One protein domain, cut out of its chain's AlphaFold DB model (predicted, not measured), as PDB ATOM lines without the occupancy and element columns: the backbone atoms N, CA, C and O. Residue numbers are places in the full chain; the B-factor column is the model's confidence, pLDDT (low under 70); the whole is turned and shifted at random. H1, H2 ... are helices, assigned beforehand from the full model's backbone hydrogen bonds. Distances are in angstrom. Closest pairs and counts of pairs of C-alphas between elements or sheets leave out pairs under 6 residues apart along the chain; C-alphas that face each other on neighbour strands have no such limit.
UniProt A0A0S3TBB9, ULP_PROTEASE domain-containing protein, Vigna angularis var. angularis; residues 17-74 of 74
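This is residues 17 to 74 of the 74 residues of the protein "ULP_PROTEASE domain-containing protein" of Vigna angularis var. angularis (UniProt A0A0S3TBB9). A long helix, H2, and a shorter one, H1, make an L: they meet near their first residues, nearly at right angles, and residues 57 to 74, of which 57 to 72 belong to H2, stick out as a free arm. From the last residue of H1 a long loop, residues 32 to 48, swings out on the side of H1 away from that arm and returns to the first residue of H2. The printed part has 58 residues with two named helices, H1 then H2 along the chain, and no named strand; the class is all helix. The whole is only just loose, close to extended, with a radius of gyration of the C-alphas of 15.1 A, and its outline is flat, spanning 47 by 27 by 14 A.

H2, residues 49 to 72, is the longest helix. It touches H1, residues 17 to 31, with residues 52 to 55 alone, and H1 touches it with residues 19 to 23 alone. The closest C-alphas of the two helices are those of Tyr 19 and Met 52, 6.2 A apart. Their lines are about perpendicular, at 79 degrees, and their centres are 15.9 A apart. In both H1 and H2 every O i to N i+4 pair is within hydrogen-bond range.

H2 measures 34.8 A from C-alpha 49 at (25.049, -26.682, -9.571) to C-alpha 72 at (23.805, 3.389, 7.895). H1 measures 21.2 A and begins with C-alpha 17 at (16.146, -19.976, -16.354).

The two C-alphas farthest apart are those of Asn 42 and Lys 74, at 47.6 A. Without residues 57 to 74, which stand free, the body spans 29 by 19 by 14 A. The printed part has no cut, and the link from H1 to H2, 17 residues, is long. The mean pLDDT of the printed part is 92.8, and residue 74, the chain's last, is under 70.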
ATOM      1  N   CYS A  17      16.025 -20.949 -15.260       95.19
ATOM      2  CA  CYS A  17      16.146 -19.976 -16.354       95.19
ATOM      3  C   CYS A  17      16.737 -18.629 -15.912       95.19
ATOM      4  O   CYS A  17      17.574 -18.056 -16.611       95.19
ATOM      5  N   GLY A  18      16.368 -18.147 -14.721       96.06
ATOM      6  CA  GLY A  18      16.902 -16.907 -14.158       96.06
ATOM      7  C   GLY A  18      18.417 -16.950 -13.933       96.06
ATOM      8  O   GLY A  18      19.103 -15.970 -14.218       96.06
ATOM      9  N   TYR A  19      18.969 -18.085 -13.490       96.75
ATOM     10  CA  TYR A  19      20.416 -18.245 -13.293       96.75
ATOM     11  C   TYR A  19      21.176 -18.211 -14.619       96.75
ATOM     12  O   TYR A  19      22.225 -17.571 -14.707       96.75
ATOM     13  N   TYR A  20      20.618 -18.819 -15.666       96.38
ATOM     14  CA  TYR A  20      21.192 -18.778 -17.011       96.38
ATOM     15  C   TYR A  20      21.229 -17.353 -17.558       96.38
ATOM     16  O   TYR A  20      22.289 -16.897 -17.986       96.38
ATOM     17  N   VAL A  21      20.119 -16.613 -17.456       95.75
ATOM     18  CA  VAL A  21      20.065 -15.201 -17.867       95.75
ATOM     19  C   VAL A  21      21.109 -14.375 -17.116       95.75
ATOM     20  O   VAL A  21      21.876 -13.645 -17.742       95.75
ATOM     21  N   MET A  22      21.201 -14.522 -15.790       96.06
ATOM     22  CA  MET A  22      22.178 -13.785 -14.982       96.06
ATOM     23  C   MET A  22      23.623 -14.099 -15.381       96.06
ATOM     24  O   MET A  22      24.413 -13.174 -15.574       96.06
ATOM     25  N   LYS A  23      23.972 -15.381 -15.554       94.62
ATOM     26  CA  LYS A  23      25.319 -15.779 -15.988       94.62
ATOM     27  C   LYS A  23      25.637 -15.224 -17.373       94.62
ATOM     28  O   LYS A  23      26.724 -14.693 -17.564       94.62
ATOM     29  N   HIS A  24      24.704 -15.315 -18.320       94.12
ATOM     30  CA  HIS A  24      24.908 -14.804 -19.674       94.12
ATOM     31  C   HIS A  24      25.107 -13.288 -19.679       94.12
ATOM     32  O   HIS A  24      26.089 -12.827 -20.249       94.12
ATOM     33  N   MET A  25      24.264 -12.523 -18.980       95.06
ATOM     34  CA  MET A  25      24.429 -11.068 -18.859       95.06
ATOM     35  C   MET A  25      25.773 -10.696 -18.227       95.06
ATOM     36  O   MET A  25      26.471  -9.820 -18.731       95.06
ATOM     37  N   HIS A  26      26.171 -11.401 -17.165       93.94
ATOM     38  CA  HIS A  26      27.473 -11.203 -16.535       93.94
ATOM     39  C   HIS A  26      28.624 -11.481 -17.511       93.94
ATOM     40  O   HIS A  26      29.534 -10.667 -17.631       93.94
ATOM     41  N   THR A  27      28.568 -12.589 -18.260       93.50
ATOM     42  CA  THR A  27      29.556 -12.901 -19.300       93.50
ATOM     43  C   THR A  27      29.638 -11.786 -20.341       93.50
ATOM     44  O   THR A  27      30.744 -11.346 -20.626       93.50
ATOM     45  N   ILE A  28      28.505 -11.279 -20.843       94.94
ATOM     46  CA  ILE A  28      28.477 -10.200 -21.849       94.94
ATOM     47  C   ILE A  28      29.232  -8.966 -21.356       94.94
ATOM     48  O   ILE A  28      30.086  -8.436 -22.071       94.94
ATOM     49  N   ILE A  29      28.938  -8.546 -20.123       95.25
ATOM     50  CA  ILE A  29      29.554  -7.378 -19.489       95.25
ATOM     51  C   ILE A  29      31.056  -7.612 -19.292       95.25
ATOM     52  O   ILE A  29      31.863  -6.776 -19.689       95.25
ATOM     53  N   CYS A  30      31.450  -8.757 -18.727       95.44
ATOM     54  CA  CYS A  30      32.853  -9.050 -18.436       95.44
ATOM     55  C   CYS A  30      33.711  -9.230 -19.692       95.44
ATOM     56  O   CYS A  30      34.889  -8.885 -19.670       95.44
ATOM     57  N   THR A  31      33.151  -9.763 -20.781       95.50
ATOM     58  CA  THR A  31      33.882  -9.927 -22.045       95.50
ATOM     59  C   THR A  31      33.837  -8.680 -22.925       95.50
ATOM     60  O   THR A  31      34.506  -8.662 -23.954       95.50
ATOM     61  N   ASN A  32      33.037  -7.668 -22.558       94.56
ATOM     62  CA  ASN A  32      32.760  -6.479 -23.369       94.56
ATOM     63  C   ASN A  32      32.411  -6.832 -24.829       94.56
ATOM     64  O   ASN A  32      32.924  -6.242 -25.783       94.56
ATOM     65  N   ILE A  33      31.594  -7.875 -25.005       92.69
ATOM     66  CA  ILE A  33      31.289  -8.416 -26.329       92.69
ATOM     67  C   ILE A  33      30.171  -7.609 -26.984       92.69
ATOM     68  O   ILE A  33      29.099  -7.425 -26.411       92.69
ATOM     69  N   ILE A  34      30.427  -7.159 -28.210       90.94
ATOM     70  CA  ILE A  34      29.455  -6.430 -29.038       90.94
ATOM     71  C   ILE A  34      29.132  -7.167 -30.348       90.94
ATOM     72  O   ILE A  34      28.134  -6.874 -31.002       90.94
ATOM     73  N   GLU A  35      29.955  -8.150 -30.720       90.88
ATOM     74  CA  GLU A  35      29.846  -8.942 -31.946       90.88
ATOM     75  C   GLU A  35      30.479 -10.328 -31.765       90.88
ATOM     76  O   GLU A  35      31.074 -10.617 -30.732       90.88
ATOM     77  N   SER A  36      30.409 -11.193 -32.782       91.44
ATOM     78  CA  SER A  36      31.018 -12.533 -32.727       91.44
ATOM     79  C   SER A  36      30.512 -13.395 -31.557       91.44
ATOM     80  O   SER A  36      31.282 -14.148 -30.965       91.44
ATOM     81  N   TRP A  37      29.211 -13.321 -31.248       92.38
ATOM     82  CA  TRP A  37      28.552 -14.022 -30.133       92.38
ATOM     83  C   TRP A  37      28.956 -15.495 -29.997       92.38
ATOM     84  O   TRP A  37      29.256 -15.946 -28.896       92.38
ATOM     85  N   ASN A  38      29.076 -16.212 -31.118       91.62
ATOM     86  CA  ASN A  38      29.473 -17.623 -31.155       91.62
ATOM     87  C   ASN A  38      30.906 -17.900 -30.657       91.62
ATOM     88  O   ASN A  38      31.263 -19.050 -30.459       91.62
ATOM     89  N   LYS A  39      31.769 -16.896 -30.464       91.50
ATOM     90  CA  LYS A  39      33.088 -17.118 -29.840       91.50
ATOM     91  C   LYS A  39      32.985 -17.320 -28.331       91.50
ATOM     92  O   LYS A  39      33.818 -18.009 -27.755       91.50
ATOM     93  N   ILE A  40      31.984 -16.702 -27.708       93.69
ATOM     94  CA  ILE A  40      31.760 -16.748 -26.258       93.69
ATOM     95  C   ILE A  40      30.629 -17.722 -25.917       93.69
ATOM     96  O   ILE A  40      30.702 -18.450 -24.933       93.69
ATOM     97  N   PHE A  41      29.605 -17.768 -26.763       93.94
ATOM     98  CA  PHE A  41      28.439 -18.628 -26.638       93.94
ATOM     99  C   PHE A  41      28.501 -19.730 -27.700       93.94
ATOM    100  O   PHE A  41      27.937 -19.597 -28.787       93.94
ATOM    101  N   ASN A  42      29.237 -20.800 -27.396       93.88
ATOM    102  CA  ASN A  42      29.297 -22.008 -28.226       93.88
ATOM    103  C   ASN A  42      29.381 -23.288 -27.391       93.88
ATOM    104  O   ASN A  42      30.076 -24.243 -27.730       93.88
ATOM    105  N   ASP A  43      28.679 -23.282 -26.269       92.69
ATOM    106  CA  ASP A  43      28.592 -24.416 -25.364       92.69
ATOM    107  C   ASP A  43      27.120 -24.682 -25.083       92.69
ATOM    108  O   ASP A  43      26.411 -23.777 -24.662       92.69
ATOM    109  N   SER A  44      26.674 -25.914 -25.323       93.75
ATOM    110  CA  SER A  44      25.290 -26.355 -25.099       93.75
ATOM    111  C   SER A  44      25.116 -27.155 -23.808       93.75
ATOM    112  O   SER A  44      24.002 -27.578 -23.489       93.75
ATOM    113  N   SER A  45      26.204 -27.355 -23.057       94.81
ATOM    114  CA  SER A  45      26.187 -28.054 -21.779       94.81
ATOM    115  C   SER A  45      25.262 -27.355 -20.774       94.81
ATOM    116  O   SER A  45      25.031 -26.143 -20.863       94.81
ATOM    117  N   PRO A  46      24.673 -28.089 -19.821       95.50
ATOM    118  CA  PRO A  46      23.981 -27.462 -18.710       95.50
ATOM    119  C   PRO A  46      24.961 -26.734 -17.786       95.50
ATOM    120  O   PRO A  46      26.136 -27.073 -17.683       95.50
ATOM    121  N   MET A  47      24.455 -25.726 -17.086       94.75
ATOM    122  CA  MET A  47      25.164 -25.082 -15.995       94.75
ATOM    123  C   MET A  47      25.302 -26.069 -14.835       94.75
ATOM    124  O   MET A  47      24.357 -26.778 -14.491       94.75
ATOM    125  N   GLU A  48      26.473 -26.100 -14.208       94.38
ATOM    126  CA  GLU A  48      26.674 -26.931 -13.027       94.38
ATOM    127  C   GLU A  48      25.972 -26.329 -11.803       94.38
ATOM    128  O   GLU A  48      25.785 -25.116 -11.690       94.38
ATOM    129  N   ALA A  49      25.630 -27.166 -10.822       93.44
ATOM    130  CA  ALA A  49      25.049 -26.682  -9.571       93.44
ATOM    131  C   ALA A  49      25.951 -25.650  -8.871       93.44
ATOM    132  O   ALA A  49      25.449 -24.674  -8.313       93.44
ATOM    133  N   ALA A  50      27.274 -25.822  -8.960       95.56
ATOM    134  CA  ALA A  50      28.256 -24.903  -8.389       95.56
ATOM    135  C   ALA A  50      28.160 -23.483  -8.980       95.56
ATOM    136  O   ALA A  50      28.183 -22.515  -8.223       95.56
ATOM    137  N   ASP A  51      27.962 -23.355 -10.297       93.25
ATOM    138  CA  ASP A  51      27.753 -22.062 -10.966       93.25
ATOM    139  C   ASP A  51      26.509 -21.342 -10.406       93.25
ATOM    140  O   ASP A  51      26.537 -20.138 -10.145       93.25
ATOM    141  N   MET A  52      25.404 -22.072 -10.210       95.12
ATOM    142  CA  MET A  52      24.175 -21.497  -9.650       95.12
ATOM    143  C   MET A  52      24.355 -21.080  -8.190       95.12
ATOM    144  O   MET A  52      23.872 -20.023  -7.780       95.12
ATOM    145  N   GLU A  53      25.061 -21.892  -7.407       96.56
ATOM    146  CA  GLU A  53      25.399 -21.582  -6.020       96.56
ATOM    147  C   GLU A  53      26.291 -20.337  -5.902       96.56
ATOM    148  O   GLU A  53      26.058 -19.497  -5.031       96.56
ATOM    149  N   ASP A  54      27.256 -20.157  -6.806       96.25
ATOM    150  CA  ASP A  54      28.062 -18.933  -6.877       96.25
ATOM    151  C   ASP A  54      27.202 -17.702  -7.162       96.25
ATOM    152  O   ASP A  54      27.341 -16.674  -6.493       96.25
ATOM    153  N   ILE A  55      26.261 -17.806  -8.106       96.31
ATOM    154  CA  ILE A  55      25.322 -16.718  -8.402       96.31
ATOM    155  C   ILE A  55      24.509 -16.369  -7.148       96.31
ATOM    156  O   ILE A  55      24.427 -15.193  -6.788       96.31
ATOM    157  N   ARG A  56      23.954 -17.365  -6.443       96.75
ATOM    158  CA  ARG A  56      23.195 -17.142  -5.198       96.75
ATOM    159  C   ARG A  56      24.038 -16.442  -4.137       96.75
ATOM    160  O   ARG A  56      23.586 -15.448  -3.568       96.75
ATOM    161  N   ARG A  57      25.262 -16.919  -3.890       97.50
ATOM    162  CA  ARG A  57      26.180 -16.331  -2.899       97.50
ATOM    163  C   ARG A  57      26.541 -14.887  -3.224       97.50
ATOM    164  O   ARG A  57      26.505 -14.039  -2.329       97.50
ATOM    165  N   ASN A  58      26.854 -14.600  -4.484       95.06
ATOM    166  CA  ASN A  58      27.222 -13.256  -4.923       95.06
ATOM    167  C   ASN A  58      26.046 -12.285  -4.774       95.06
ATOM    168  O   ASN A  58      26.210 -11.203  -4.207       95.06
ATOM    169  N   TRP A  59      24.842 -12.691  -5.188       95.00
ATOM    170  CA  TRP A  59      23.640 -11.872  -5.025       95.00
ATOM    171  C   TRP A  59      23.262 -11.656  -3.566       95.00
ATOM    172  O   TRP A  59      22.975 -10.526  -3.181       95.00
ATOM    173  N   ALA A  60      23.303 -12.700  -2.737       96.38
ATOM    174  CA  ALA A  60      23.051 -12.565  -1.307       96.38
ATOM    175  C   ALA A  60      24.039 -11.582  -0.663       96.38
ATOM    176  O   ALA A  60      23.631 -10.680   0.068       96.38
ATOM    177  N   SER A  61      25.329 -11.701  -0.988       96.69
ATOM    178  CA  SER A  61      26.370 -10.803  -0.479       96.69
ATOM    179  C   SER A  61      26.135  -9.352  -0.905       96.69
ATOM    180  O   SER A  61      26.241  -8.447  -0.078       96.69
ATOM    181  N   PHE A  62      25.759  -9.126  -2.166       94.25
ATOM    182  CA  PHE A  62      25.424  -7.800  -2.683       94.25
ATOM    183  C   PHE A  62      24.173  -7.209  -2.018       94.25
ATOM    184  O   PHE A  62      24.189  -6.074  -1.553       94.25
ATOM    185  N   ILE A  63      23.087  -7.975  -1.905       95.31
ATOM    186  CA  ILE A  63      21.849  -7.504  -1.268       95.31
ATOM    187  C   ILE A  63      22.104  -7.145   0.198       95.31
ATOM    188  O   ILE A  63      21.628  -6.112   0.674       95.31
ATOM    189  N   LEU A  64      22.885  -7.958   0.914       96.38
ATOM    190  CA  LEU A  64      23.263  -7.677   2.297       96.38
ATOM    191  C   LEU A  64      24.133  -6.422   2.408       96.38
ATOM    192  O   LEU A  64      23.940  -5.643   3.343       96.38
ATOM    193  N   SER A  65      25.065  -6.198   1.477       96.00
ATOM    194  CA  SER A  65      25.894  -4.989   1.491       96.00
ATOM    195  C   SER A  65      25.057  -3.733   1.245       96.00
ATOM    196  O   SER A  65      25.145  -2.786   2.024       96.00
ATOM    197  N   VAL A  66      24.165  -3.756   0.250       95.31
ATOM    198  CA  VAL A  66      23.235  -2.654  -0.033       95.31
ATOM    199  C   VAL A  66      22.327  -2.389   1.166       95.31
ATOM    200  O   VAL A  66      22.164  -1.242   1.574       95.31
ATOM    201  N   SER A  67      21.786  -3.441   1.779       93.69
ATOM    202  CA  SER A  67      20.883  -3.321   2.931       93.69
ATOM    203  C   SER A  67      21.573  -2.694   4.147       93.69
ATOM    204  O   SER A  67      20.988  -1.837   4.807       93.69
ATOM    205  N   ARG A  68      22.830  -3.071   4.429       92.44
ATOM    206  CA  ARG A  68      23.636  -2.448   5.493       92.44
ATOM    207  C   ARG A  68      23.925  -0.982   5.192       92.44
ATOM    208  O   ARG A  68      23.719  -0.147   6.064       92.44
ATOM    209  N   ASN A  69      24.329  -0.667   3.962       88.69
ATOM    210  CA  ASN A  69      24.620   0.709   3.552       88.69
ATOM    211  C   ASN A  69      23.382   1.612   3.680       88.69
ATOM    212  O   ASN A  69      23.474   2.737   4.162       88.69
ATOM    213  N   LEU A  70      22.202   1.108   3.305       85.88
ATOM    214  CA  LEU A  70      20.936   1.824   3.487       85.88
ATOM    215  C   LEU A  70      20.580   2.019   4.965       85.88
ATOM    216  O   LEU A  70      20.022   3.052   5.323       85.88
ATOM    217  N   ALA A  71      20.900   1.050   5.825       81.94
ATOM    218  CA  ALA A  71      20.686   1.175   7.263       81.94
ATOM    219  C   ALA A  71      21.621   2.211   7.908       81.94
ATOM    220  O   ALA A  71      21.203   2.879   8.843       81.94
ATOM    221  N   THR A  72      22.847   2.380   7.400       79.69
ATOM    222  CA  THR A  72      23.805   3.389   7.895       79.69
ATOM    223  C   THR A  72      23.523   4.816   7.418       79.69
ATOM    224  O   THR A  72      24.143   5.750   7.913       79.69
ATOM    225  N   LEU A  73      22.631   4.990   6.437       72.38
ATOM    226  CA  LEU A  73      22.207   6.300   5.924       72.38
ATOM    227  C   LEU A  73      20.984   6.876   6.666       72.38
ATOM    228  O   LEU A  73      20.561   7.986   6.345       72.38
ATOM    229  N   LYS A  74      20.398   6.122   7.603       54.62
ATOM    230  CA  LYS A  74      19.314   6.567   8.491       54.62
ATOM    231  C   LYS A  74      19.877   7.025   9.827       54.62
ATOM    232  O   LYS A  74      19.293   7.981  10.377       54.62
TER     233      LYS A  74